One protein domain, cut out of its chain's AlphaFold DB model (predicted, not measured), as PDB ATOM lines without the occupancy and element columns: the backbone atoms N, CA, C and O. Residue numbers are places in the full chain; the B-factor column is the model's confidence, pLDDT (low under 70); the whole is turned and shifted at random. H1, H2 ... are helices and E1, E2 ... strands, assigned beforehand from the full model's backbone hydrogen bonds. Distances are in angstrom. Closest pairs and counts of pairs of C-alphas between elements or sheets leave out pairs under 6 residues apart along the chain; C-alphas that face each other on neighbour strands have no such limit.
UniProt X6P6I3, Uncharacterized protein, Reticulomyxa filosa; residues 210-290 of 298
ATOM      1  N   VAL A 210     116.566 226.602 253.015       91.44
ATOM      2  CA  VAL A 210     117.254 227.892 253.118       91.44
ATOM      3  C   VAL A 210     116.923 228.523 254.457       91.44
ATOM      4  O   VAL A 210     115.841 228.302 254.995       91.44
ATOM      5  N   ASN A 211     117.822 229.355 254.972       93.62
ATOM      6  CA  ASN A 211     117.485 230.231 256.086       93.62
ATOM      7  C   ASN A 211     117.013 231.567 255.520       93.62
ATOM      8  O   ASN A 211     117.769 232.219 254.804       93.62
ATOM      9  N   MET A 212     115.783 231.971 255.822       95.12
ATOM     10  CA  MET A 212     115.223 233.260 255.418       95.12
ATOM     11  C   MET A 212     115.135 234.189 256.631       95.12
ATOM     12  O   MET A 212     114.717 233.759 257.708       95.12
ATOM     13  N   LEU A 213     115.527 235.454 256.467       94.38
ATOM     14  CA  LEU A 213     115.373 236.468 257.509       94.38
ATOM     15  C   LEU A 213     113.912 236.909 257.547       94.38
ATOM     16  O   LEU A 213     113.411 237.498 256.588       94.38
ATOM     17  N   LYS A 214     113.238 236.647 258.662       93.25
ATOM     18  CA  LYS A 214     111.847 237.027 258.878       93.25
ATOM     19  C   LYS A 214     111.681 237.597 260.278       93.25
ATOM     20  O   LYS A 214     112.105 236.983 261.252       93.25
ATOM     21  N   ASP A 215     111.085 238.782 260.367       93.50
ATOM     22  CA  ASP A 215     110.867 239.499 261.633       93.50
ATOM     23  C   ASP A 215     112.165 239.680 262.451       93.50
ATOM     24  O   ASP A 215     112.182 239.570 263.674       93.50
ATOM     25  N   GLY A 216     113.285 239.917 261.754       93.31
ATOM     26  CA  GLY A 216     114.611 240.084 262.360       93.31
ATOM     27  C   GLY A 216     115.289 238.787 262.820       93.31
ATOM     28  O   GLY A 216     116.360 238.855 263.415       93.31
ATOM     29  N   GLN A 217     114.704 237.617 262.545       92.94
ATOM     30  CA  GLN A 217     115.260 236.314 262.916       92.94
ATOM     31  C   GLN A 217     115.464 235.420 261.692       92.94
ATOM     32  O   GLN A 217     114.623 235.370 260.794       92.94
ATOM     33  N   TRP A 218     116.576 234.689 261.659       92.56
ATOM     34  CA  TRP A 218     116.816 233.668 260.642       92.56
ATOM     35  C   TRP A 218     116.015 232.413 260.975       92.56
ATOM     36  O   TRP A 218     116.168 231.844 262.054       92.56
ATOM     37  N   LYS A 219     115.155 231.993 260.048       93.69
ATOM     38  CA  LYS A 219     114.334 230.787 260.184       93.69
ATOM     39  C   LYS A 219     114.593 229.854 259.013       93.69
ATOM     40  O   LYS A 219     114.716 230.315 257.878       93.69
ATOM     41  N   GLU A 220     114.665 228.560 259.290       93.31
ATOM     42  CA  GLU A 220     114.855 227.536 258.266       93.31
ATOM     43  C   GLU A 220     113.527 227.213 257.571       93.31
ATOM     44  O   GLU A 220     112.499 226.988 258.216       93.31
ATOM     45  N   TYR A 221     113.578 227.157 256.243       93.00
ATOM     46  CA  TYR A 221     112.460 226.802 255.386       93.00
ATOM     47  C   TYR A 221     112.880 225.752 254.371       93.00
ATOM     48  O   TYR A 221     113.892 225.921 253.691       93.00
ATOM     49  N   GLU A 222     112.063 224.719 254.179       91.06
ATOM     50  CA  GLU A 222     112.171 223.885 252.982       91.06
ATOM     51  C   GLU A 222     111.621 224.633 251.767       91.06
ATOM     52  O   GLU A 222     110.619 225.342 251.879       91.06
ATOM     53  N   ILE A 223     112.234 224.450 250.592       88.19
ATOM     54  CA  ILE A 223     111.871 225.217 249.393       88.19
ATOM     55  C   ILE A 223     111.398 224.365 248.209       88.19
ATOM     56  O   ILE A 223     111.906 223.277 247.904       88.19
ATOM     57  N   VAL A 224     110.418 224.889 247.472       83.62
ATOM     58  CA  VAL A 224     109.972 224.360 246.175       83.62
ATOM     59  C   VAL A 224     109.882 225.509 245.174       83.62
ATOM     60  O   VAL A 224     109.163 226.473 245.403       83.62
ATOM     61  N   PHE A 225     110.569 225.380 244.037       81.19
ATOM     62  CA  PHE A 225     110.440 226.321 242.925       81.19
ATOM     63  C   PHE A 225     109.287 225.930 242.000       81.19
ATOM     64  O   PHE A 225     109.282 224.831 241.431       81.19
ATOM     65  N   ASP A 226     108.363 226.861 241.785       77.06
ATOM     66  CA  ASP A 226     107.404 226.822 240.691       77.06
ATOM     67  C   ASP A 226     107.897 227.726 239.557       77.06
ATOM     68  O   ASP A 226     107.661 228.931 239.521       77.06
ATOM     69  N   TYR A 227     108.607 227.131 238.601       75.62
ATOM     70  CA  TYR A 227     109.145 227.859 237.450       75.62
ATOM     71  C   TYR A 227     108.065 228.422 236.526       75.62
ATOM     72  O   TYR A 227     108.324 229.395 235.821       75.62
ATOM     73  N   LYS A 228     106.874 227.810 236.498       72.06
ATOM     74  CA  LYS A 228     105.797 228.249 235.608       72.06
ATOM     75  C   LYS A 228     105.197 229.552 236.118       72.06
ATOM     76  O   LYS A 228     105.023 230.481 235.339       72.06
ATOM     77  N   HIS A 229     104.910 229.611 237.414       77.25
ATOM     78  CA  HIS A 229     104.342 230.802 238.044       77.25
ATOM     79  C   HIS A 229     105.411 231.751 238.594       77.25
ATOM     80  O   HIS A 229     105.076 232.835 239.057       77.25
ATOM     81  N   ARG A 230     106.689 231.367 238.494       81.94
ATOM     82  CA  ARG A 230     107.853 232.105 238.999       81.94
ATOM     83  C   ARG A 230     107.699 232.429 240.469       81.94
ATOM     84  O   ARG A 230     107.732 233.579 240.877       81.94
ATOM     85  N   SER A 231     107.499 231.400 241.269       86.81
ATOM     86  CA  SER A 231     107.328 231.565 242.701       86.81
ATOM     87  C   SER A 231     108.135 230.535 243.476       86.81
ATOM     88  O   SER A 231     108.483 229.462 242.972       86.81
ATOM     89  N   ILE A 232     108.475 230.886 244.712       88.75
ATOM     90  CA  ILE A 232     109.088 229.988 245.686       88.75
ATOM     91  C   ILE A 232     108.045 229.689 246.749       88.75
ATOM     92  O   ILE A 232     107.493 230.606 247.349       88.75
ATOM     93  N   LEU A 233     107.790 228.408 246.994       88.12
ATOM     94  CA  LEU A 233     107.108 227.978 248.206       88.12
ATOM     95  C   LEU A 233     108.133 227.719 249.289       88.12
ATOM     96  O   LEU A 233     109.127 227.032 249.045       88.12
ATOM     97  N   LEU A 234     107.831 228.219 250.474       91.75
ATOM     98  CA  LEU A 234     108.593 228.023 251.688       91.75
ATOM     99  C   LEU A 234     107.710 227.274 252.681       91.75
ATOM    100  O   LEU A 234     106.605 227.729 252.969       91.75
ATOM    101  N   LEU A 235     108.184 226.148 253.205       91.38
ATOM    102  CA  LEU A 235     107.552 225.469 254.335       91.38
ATOM    103  C   LEU A 235     108.394 225.696 255.588       91.38
ATOM    104  O   LEU A 235     109.544 225.263 255.639       91.38
ATOM    105  N   GLY A 236     107.811 226.365 256.584       90.75
ATOM    106  CA  GLY A 236     108.442 226.560 257.887       90.75
ATOM    107  C   GLY A 236     108.548 225.250 258.668       90.75
ATOM    108  O   GLY A 236     107.606 224.458 258.690       90.75
ATOM    109  N   ASN A 237     109.694 225.031 259.317       85.75
ATOM    110  CA  ASN A 237     109.960 223.806 260.078       85.75
ATOM    111  C   ASN A 237     109.258 223.797 261.461       85.75
ATOM    112  O   ASN A 237     108.817 222.753 261.931       85.75
ATOM    113  N   THR A 238     109.122 224.961 262.116       82.75
ATOM    114  CA  THR A 238     108.595 225.073 263.494       82.75
ATOM    115  C   THR A 238     107.078 225.218 263.557       82.75
ATOM    116  O   THR A 238     106.400 224.465 264.250       82.75
ATOM    117  N   ASP A 239     106.548 226.172 262.803       82.62
ATOM    118  CA  ASP A 239     105.124 226.413 262.645       82.62
ATOM    119  C   ASP A 239     104.827 226.016 261.208       82.62
ATOM    120  O   ASP A 239     105.389 226.634 260.304       82.62
ATOM    121  N   ILE A 240     104.035 224.961 260.991       82.62
ATOM    122  CA  ILE A 240     103.721 224.394 259.666       82.62
ATOM    123  C   ILE A 240     102.945 225.438 258.845       82.62
ATOM    124  O   ILE A 240     101.725 225.383 258.693       82.62
ATOM    125  N   ASN A 241     103.679 226.418 258.345       87.31
ATOM    126  CA  ASN A 241     103.207 227.598 257.659       87.31
ATOM    127  C   ASN A 241     103.834 227.576 256.278       87.31
ATOM    128  O   ASN A 241     105.049 227.417 256.130       87.31
ATOM    129  N   ILE A 242     102.977 227.719 255.274       87.25
ATOM    130  CA  ILE A 242     103.403 227.836 253.890       87.25
ATOM    131  C   ILE A 242     103.387 229.300 253.515       87.25
ATOM    132  O   ILE A 242     102.382 229.988 253.681       87.25
ATOM    133  N   GLU A 243     104.510 229.750 252.982       90.69
ATOM    134  CA  GLU A 243     104.653 231.078 252.417       90.69
ATOM    135  C   GLU A 243     104.940 230.942 250.928       90.69
ATOM    136  O   GLU A 243     105.649 230.036 250.488       90.69
ATOM    137  N   SER A 244     104.363 231.846 250.144       90.00
ATOM    138  CA  SER A 244     104.619 231.928 248.718       90.00
ATOM    139  C   SER A 244     105.275 233.259 248.402       90.00
ATOM    140  O   SER A 244     104.721 234.318 248.691       90.00
ATOM    141  N   LEU A 245     106.452 233.190 247.792       90.38
ATOM    142  CA  LEU A 245     107.181 234.346 247.304       90.38
ATOM    143  C   LEU A 245     107.039 234.409 245.792       90.38
ATOM    144  O   LEU A 245     107.532 233.530 245.085       90.38
ATOM    145  N   GLN A 246     106.363 235.437 245.294       88.56
ATOM    146  CA  GLN A 246     106.292 235.709 243.864       88.56
ATOM    147  C   GLN A 246     107.603 236.362 243.415       88.56
ATOM    148  O   GLN A 246     107.994 237.388 243.959       88.56
ATOM    149  N   ILE A 247     108.261 235.771 242.422       85.31
ATOM    150  CA  ILE A 247     109.516 236.245 241.839       85.31
ATOM    151  C   ILE A 247     109.232 236.766 240.434       85.31
ATOM    152  O   ILE A 247     109.006 236.008 239.489       85.31
ATOM    153  N   GLY A 248     109.236 238.088 240.299       78.25
ATOM    154  CA  GLY A 248     108.953 238.755 239.036       78.25
ATOM    155  C   GLY A 248     107.502 238.588 238.569       78.25
ATOM    156  O   GLY A 248     106.594 238.223 239.321       78.25
ATOM    157  N   ASN A 249     107.263 238.888 237.294       78.06
ATOM    158  CA  ASN A 249     105.911 238.953 236.745       78.06
ATOM    159  C   ASN A 249     105.306 237.555 236.528       78.06
ATOM    160  O   ASN A 249     105.842 236.749 235.770       78.06
ATOM    161  N   ALA A 250     104.144 237.301 237.135       71.12
ATOM    162  CA  ALA A 250     103.399 236.049 236.986       71.12
ATOM    163  C   ALA A 250     102.844 235.817 235.562       71.12
ATOM    164  O   ALA A 250     102.385 234.718 235.245       71.12
ATOM    165  N   LYS A 251     102.842 236.835 234.688       74.88
ATOM    166  CA  LYS A 251     102.395 236.688 233.295       74.88
ATOM    167  C   LYS A 251     103.438 235.916 232.478       74.88
ATOM    168  O   LYS A 251     104.569 236.366 232.331       74.88
ATOM    169  N   GLU A 252     103.015 234.804 231.868       58.84
ATOM    170  CA  GLU A 252     103.857 233.848 231.114       58.84
ATOM    171  C   GLU A 252     104.737 234.468 230.003       58.84
ATOM    172  O   GLU A 252     105.684 233.826 229.554       58.84
ATOM    173  N   SER A 253     104.453 235.690 229.536       60.22
ATOM    174  CA  SER A 253     105.064 236.265 228.332       60.22
ATOM    175  C   SER A 253     106.311 237.134 228.543       60.22
ATOM    176  O   SER A 253     106.940 237.483 227.545       60.22
ATOM    177  N   SER A 254     106.691 237.529 229.767       58.78
ATOM    178  CA  SER A 254     107.909 238.344 229.952       58.78
ATOM    179  C   SER A 254     109.127 237.438 230.095       58.78
ATOM    180  O   SER A 254     109.210 236.680 231.044       58.78
ATOM    181  N   LEU A 255     110.105 237.472 229.190       57.06
ATOM    182  CA  LEU A 255     111.342 236.686 229.369       57.06
ATOM    183  C   LEU A 255     112.194 237.175 230.553       57.06
ATOM    184  O   LEU A 255     113.039 236.438 231.052       57.06
ATOM    185  N   GLU A 256     111.941 238.392 231.024       60.94
ATOM    186  CA  GLU A 256     112.625 238.989 232.161       60.94
ATOM    187  C   GLU A 256     111.954 238.558 233.470       60.94
ATOM    188  O   GLU A 256     110.758 238.786 233.701       60.94
ATOM    189  N   PHE A 257     112.752 237.910 234.322       64.44
ATOM    190  CA  PHE A 257     112.540 237.925 235.760       64.44
ATOM    191  C   PHE A 257     112.879 239.350 236.181       64.44
ATOM    192  O   PHE A 257     114.048 239.672 236.368       64.44
ATOM    193  N   ASP A 258     111.877 240.225 236.180       75.50
ATOM    194  CA  ASP A 258     111.963 241.580 236.728       75.50
ATOM    195  C   ASP A 258     112.158 241.470 238.245       75.50
ATOM    196  O   ASP A 258     111.236 241.643 239.036       75.50
ATOM    197  N   THR A 259     113.337 240.982 238.617       80.62
ATOM    198  CA  THR A 259     113.704 240.565 239.958       80.62
ATOM    199  C   THR A 259     115.065 241.139 240.267       80.62
ATOM    200  O   THR A 259     116.036 240.920 239.535       80.62
ATOM    201  N   ASN A 260     115.155 241.858 241.377       88.75
ATOM    202  CA  ASN A 260     116.426 242.372 241.848       88.75
ATOM    203  C   ASN A 260     117.137 241.299 242.675       88.75
ATOM    204  O   ASN A 260     116.591 240.815 243.662       88.75
ATOM    205  N   ILE A 261     118.351 240.931 242.271       90.88
ATOM    206  CA  ILE A 261     119.168 239.918 242.946       90.88
ATOM    207  C   ILE A 261     120.438 240.601 243.444       90.88
ATOM    208  O   ILE A 261     121.233 241.092 242.641       90.88
ATOM    209  N   GLN A 262     120.649 240.616 244.759       95.25
ATOM    210  CA  GLN A 262     121.865 241.158 245.374       95.25
ATOM    211  C   GLN A 262     122.540 240.106 246.236       95.25
ATOM    212  O   GLN A 262     121.878 239.351 246.939       95.25
ATOM    213  N   TRP A 263     123.868 240.087 246.207       94.38
ATOM    214  CA  TRP A 263     124.675 239.225 247.059       94.38
ATOM    215  C   TRP A 263     125.412 240.071 248.088       94.38
ATOM    216  O   TRP A 263     125.968 241.116 247.749       94.38
ATOM    217  N   TYR A 264     125.441 239.610 249.333       94.81
ATOM    218  CA  TYR A 264     126.232 240.221 250.397       94.81
ATOM    219  C   TYR A 264     126.725 239.154 251.374       94.81
ATOM    220  O   TYR A 264     126.237 238.026 251.377       94.81
ATOM    221  N   ASN A 265     127.711 239.503 252.196       92.44
ATOM    222  CA  ASN A 265     128.173 238.639 253.275       92.44
ATOM    223  C   ASN A 265     127.585 239.137 254.593       92.44
ATOM    224  O   ASN A 265     127.728 240.318 254.918       92.44
ATOM    225  N   ASP A 266     126.951 238.241 255.338       88.31
ATOM    226  CA  ASP A 266     126.481 238.507 256.691       88.31
ATOM    227  C   ASP A 266     127.546 238.054 257.699       88.31
ATOM    228  O   ASP A 266     127.984 236.898 257.703       88.31
ATOM    229  N   PHE A 267     127.977 239.005 258.528       88.44
ATOM    230  CA  PHE A 267     129.008 238.841 259.553       88.44
ATOM    231  C   PHE A 267     128.436 238.885 260.976       88.44
ATOM    232  O   PHE A 267     129.214 238.884 261.925       88.44
ATOM    233  N   SER A 268     127.109 238.936 261.139       84.31
ATOM    234  CA  SER A 268     126.456 239.049 262.455       84.31
ATOM    235  C   SER A 268     126.878 237.959 263.445       84.31
ATOM    236  O   SER A 268     127.020 238.244 264.630       84.31
ATOM    237  N   ASP A 269     127.170 236.750 262.955       81.19
ATOM    238  CA  ASP A 269     127.529 235.594 263.786       81.19
ATOM    239  C   ASP A 269     129.039 235.279 263.795       81.19
ATOM    240  O   ASP A 269     129.450 234.248 264.328       81.19
ATOM    241  N   VAL A 270     129.895 236.130 263.214       86.69
ATOM    242  CA  VAL A 270     131.323 235.798 263.022       86.69
ATOM    243  C   VAL A 270     132.091 235.664 264.341       86.69
ATOM    244  O   VAL A 270     133.039 234.885 264.435       86.69
ATOM    245  N   GLU A 271     131.688 236.399 265.376       84.81
ATOM    246  CA  GLU A 271     132.334 236.336 266.691       84.81
ATOM    247  C   GLU A 271     131.941 235.076 267.471       84.81
ATOM    248  O   GLU A 271     132.736 234.581 268.264       84.81
ATOM    249  N   ILE A 272     130.739 234.545 267.223       86.00
ATOM    250  CA  ILE A 272     130.171 233.417 267.972       86.00
ATOM    251  C   ILE A 272     130.443 232.093 267.255       86.00
ATOM    252  O   ILE A 272     130.884 231.130 267.875       86.00
ATOM    253  N   ALA A 273     130.169 232.038 265.951       81.50
ATOM    254  CA  ALA A 273     130.248 230.819 265.151       81.50
ATOM    255  C   ALA A 273     131.517 230.741 264.289       81.50
ATOM    256  O   ALA A 273     131.762 229.710 263.678       81.50
ATOM    257  N   HIS A 274     132.297 231.828 264.187       83.00
ATOM    258  CA  HIS A 274     133.427 231.949 263.251       83.00
ATOM    259  C   HIS A 274     133.070 231.697 261.775       83.00
ATOM    260  O   HIS A 274     133.954 231.561 260.928       83.00
ATOM    261  N   SER A 275     131.777 231.730 261.451       82.00
ATOM    262  CA  SER A 275     131.243 231.498 260.113       82.00
ATOM    263  C   SER A 275     130.846 232.813 259.448       82.00
ATOM    264  O   SER A 275     130.343 233.737 260.088       82.00
ATOM    265  N   LYS A 276     131.071 232.894 258.134       85.81
ATOM    266  CA  LYS A 276     130.574 233.974 257.273       85.81
ATOM    267  C   LYS A 276     129.471 233.401 256.405       85.81
ATOM    268  O   LYS A 276     129.695 232.395 255.740       85.81
ATOM    269  N   TRP A 277     128.318 234.055 256.373       87.81
ATOM    270  CA  TRP A 277     127.199 233.567 255.577       87.81
ATOM    271  C   TRP A 277     127.113 234.309 254.249       87.81
ATOM    272  O   TRP A 277     126.956 235.532 254.221       87.81
ATOM    273  N   ALA A 278     127.165 233.562 253.147       90.25
ATOM    274  CA  ALA A 278     126.808 234.093 251.841       90.25
ATOM    275  C   ALA A 278     125.294 234.324 251.803       90.25
ATOM    276  O   ALA A 278     124.503 233.384 251.933       90.25
ATOM    277  N   CYS A 279     124.898 235.580 251.640       93.31
ATOM    278  CA  CYS A 279     123.506 235.983 251.639       93.31
ATOM    279  C   CYS A 279     123.059 236.485 250.272       93.31
ATOM    280  O   CYS A 279     123.809 237.132 249.538       93.31
ATOM    281  N   LEU A 280     121.798 236.209 249.972       94.12
ATOM    282  CA  LEU A 280     121.094 236.633 248.777       94.12
ATOM    283  C   LEU A 280     119.897 237.495 249.181       94.12
ATOM    284  O   LEU A 280     119.119 237.090 250.038       94.12
ATOM    285  N   VAL A 281     119.728 238.653 248.549       93.94
ATOM    286  CA  VAL A 281     118.514 239.472 248.644       93.94
ATOM    287  C   VAL A 281     117.753 239.368 247.333       93.94
ATOM    288  O   VAL A 281     118.318 239.644 246.274       93.94
ATOM    289  N   LEU A 282     116.481 238.984 247.416       92.19
ATOM    290  CA  LEU A 282     115.537 238.994 246.305       92.19
ATOM    291  C   LEU A 282     114.537 240.139 246.487       92.19
ATOM    292  O   LEU A 282     113.965 240.311 247.566       92.19
ATOM    293  N   ASP A 283     114.349 240.930 245.431       90.06
ATOM    294  CA  ASP A 283     113.406 242.057 245.358       90.06
ATOM    295  C   ASP A 283     113.522 243.027 246.536       90.06
ATOM    296  O   ASP A 283     112.532 243.522 247.074       90.06
ATOM    297  N   HIS A 284     114.765 243.263 246.969       91.44
ATOM    298  CA  HIS A 284     115.132 244.146 248.085       91.44
ATOM    299  C   HIS A 284     114.511 243.796 249.448       91.44
ATOM    300  O   HIS A 284     114.718 244.531 250.408       91.44
ATOM    301  N   THR A 285     113.754 242.701 249.536       90.94
ATOM    302  CA  THR A 285     112.871 242.416 250.675       90.94
ATOM    303  C   THR A 285     113.181 241.065 251.298       90.94
ATOM    304  O   THR A 285     113.139 240.914 252.516       90.94
ATOM    305  N   TRP A 286     113.507 240.068 250.478       93.94
ATOM    306  CA  TRP A 286     113.654 238.692 250.934       93.94
ATOM    307  C   TRP A 286     115.126 238.340 251.061       93.94
ATOM    308  O   TRP A 286     115.819 238.201 250.055       93.94
ATOM    309  N   HIS A 287     115.609 238.205 252.293       95.56
ATOM    310  CA  HIS A 287     117.003 237.871 252.569       95.56
ATOM    311  C   HIS A 287     117.130 236.379 252.874       95.56
ATOM    312  O   HIS A 287     116.432 235.862 253.745       95.56
ATOM    313  N   PHE A 288     118.058 235.705 252.202       94.75
ATOM    314  CA  PHE A 288     118.345 234.284 252.361       94.75
ATOM    315  C   PHE A 288     119.818 234.070 252.691       94.75
ATOM    316  O   PHE A 288     120.667 234.656 252.026       94.75
ATOM    317  N   ARG A 289     120.134 233.186 253.639       92.75
ATOM    318  CA  ARG A 289     121.472 232.591 253.770       92.75
ATOM    319  C   ARG A 289     121.521 231.327 252.921       92.75
ATOM    320  O   ARG A 289     120.668 230.443 253.050       92.75
ATOM    321  N   VAL A 290     122.525 231.237 252.059       81.75
ATOM    322  CA  VAL A 290     122.785 230.032 251.274       81.75
ATOM    323  C   VAL A 290     123.618 229.092 252.132       81.75
ATOM    324  O   VAL A 290     124.766 229.396 252.435       81.75
TER     325      VAL A 290
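What this domain is: This is residues 210 to 290 of the 298 residues of an uncharacterized protein of Reticulomyxa filosa (UniProt X6P6I3). Look for one strongly twisted antiparallel sheet of seven strands, fanned out by 126 degrees from edge to edge; at one end the long loop of residues 247 to 260 swings between its edges E4 and E5, and at the other the small helix H1 joins E5 to E6. The 81 printed residues run E1 E2 E3 E4 E5 H1 E6 E7, in sheet order E4 E3 E2 E1 E7 E6 E5, mostly strand. The whole is only just loose, close to compact, with a radius of gyration of the C-alphas of 14.1 A, and elongated, spanning 47 by 29 by 17 A.

Where its parts are: Find C-alpha 210 at (117.254, 227.892, 253.118), where E1 begins, residues 210 to 214. E2, residues 217 to 226, is 25.4 A long and bends by 62 degrees at residue 222. Next come E3, residues 231 to 236, 16.0 A, and E4, 242 to 246. Read on to E5, 261 to 266, 15.6 A; H1, 270 to 273; E6, 277 to 282, 15.9 A; and E7, 286 to 289, ending at C-alpha 289, (121.472, 232.591, 253.770).

How they stand to each other: E1 to E4 form a meander, each strand the antiparallel neighbour of the one before. E2 is staggered: residues 217 to 221 pair with E1 (N 212 to O 219, 2.8 A), 221 to 226 with E3 (N 224 to O 233, 3.0 A). Look next at E3 and E4, N 234 to O 243, 2.8 A. On the other side of E1 its antiparallel neighbour is E7, N 289 to O 211, 2.8 A; then come the hairpin E6 and E7, N 288 to O 280, 2.8 A, and the antiparallel neighbours E6 and E5, N 264 to O 279, 3.0 A, each of these N and O pairs within hydrogen-bond range. H1 is not on the sheet; it is too short for any O i to N i+4 pair, and its one O i to N i+3 pair is out of range.

The domain as a whole: The farthest C-alphas, Ser 253 and Glu 271, are 47.1 A apart. The printed part has no cut; E4 to E5 is the long link, and pLDDT is under 70 at residues 252 to 257.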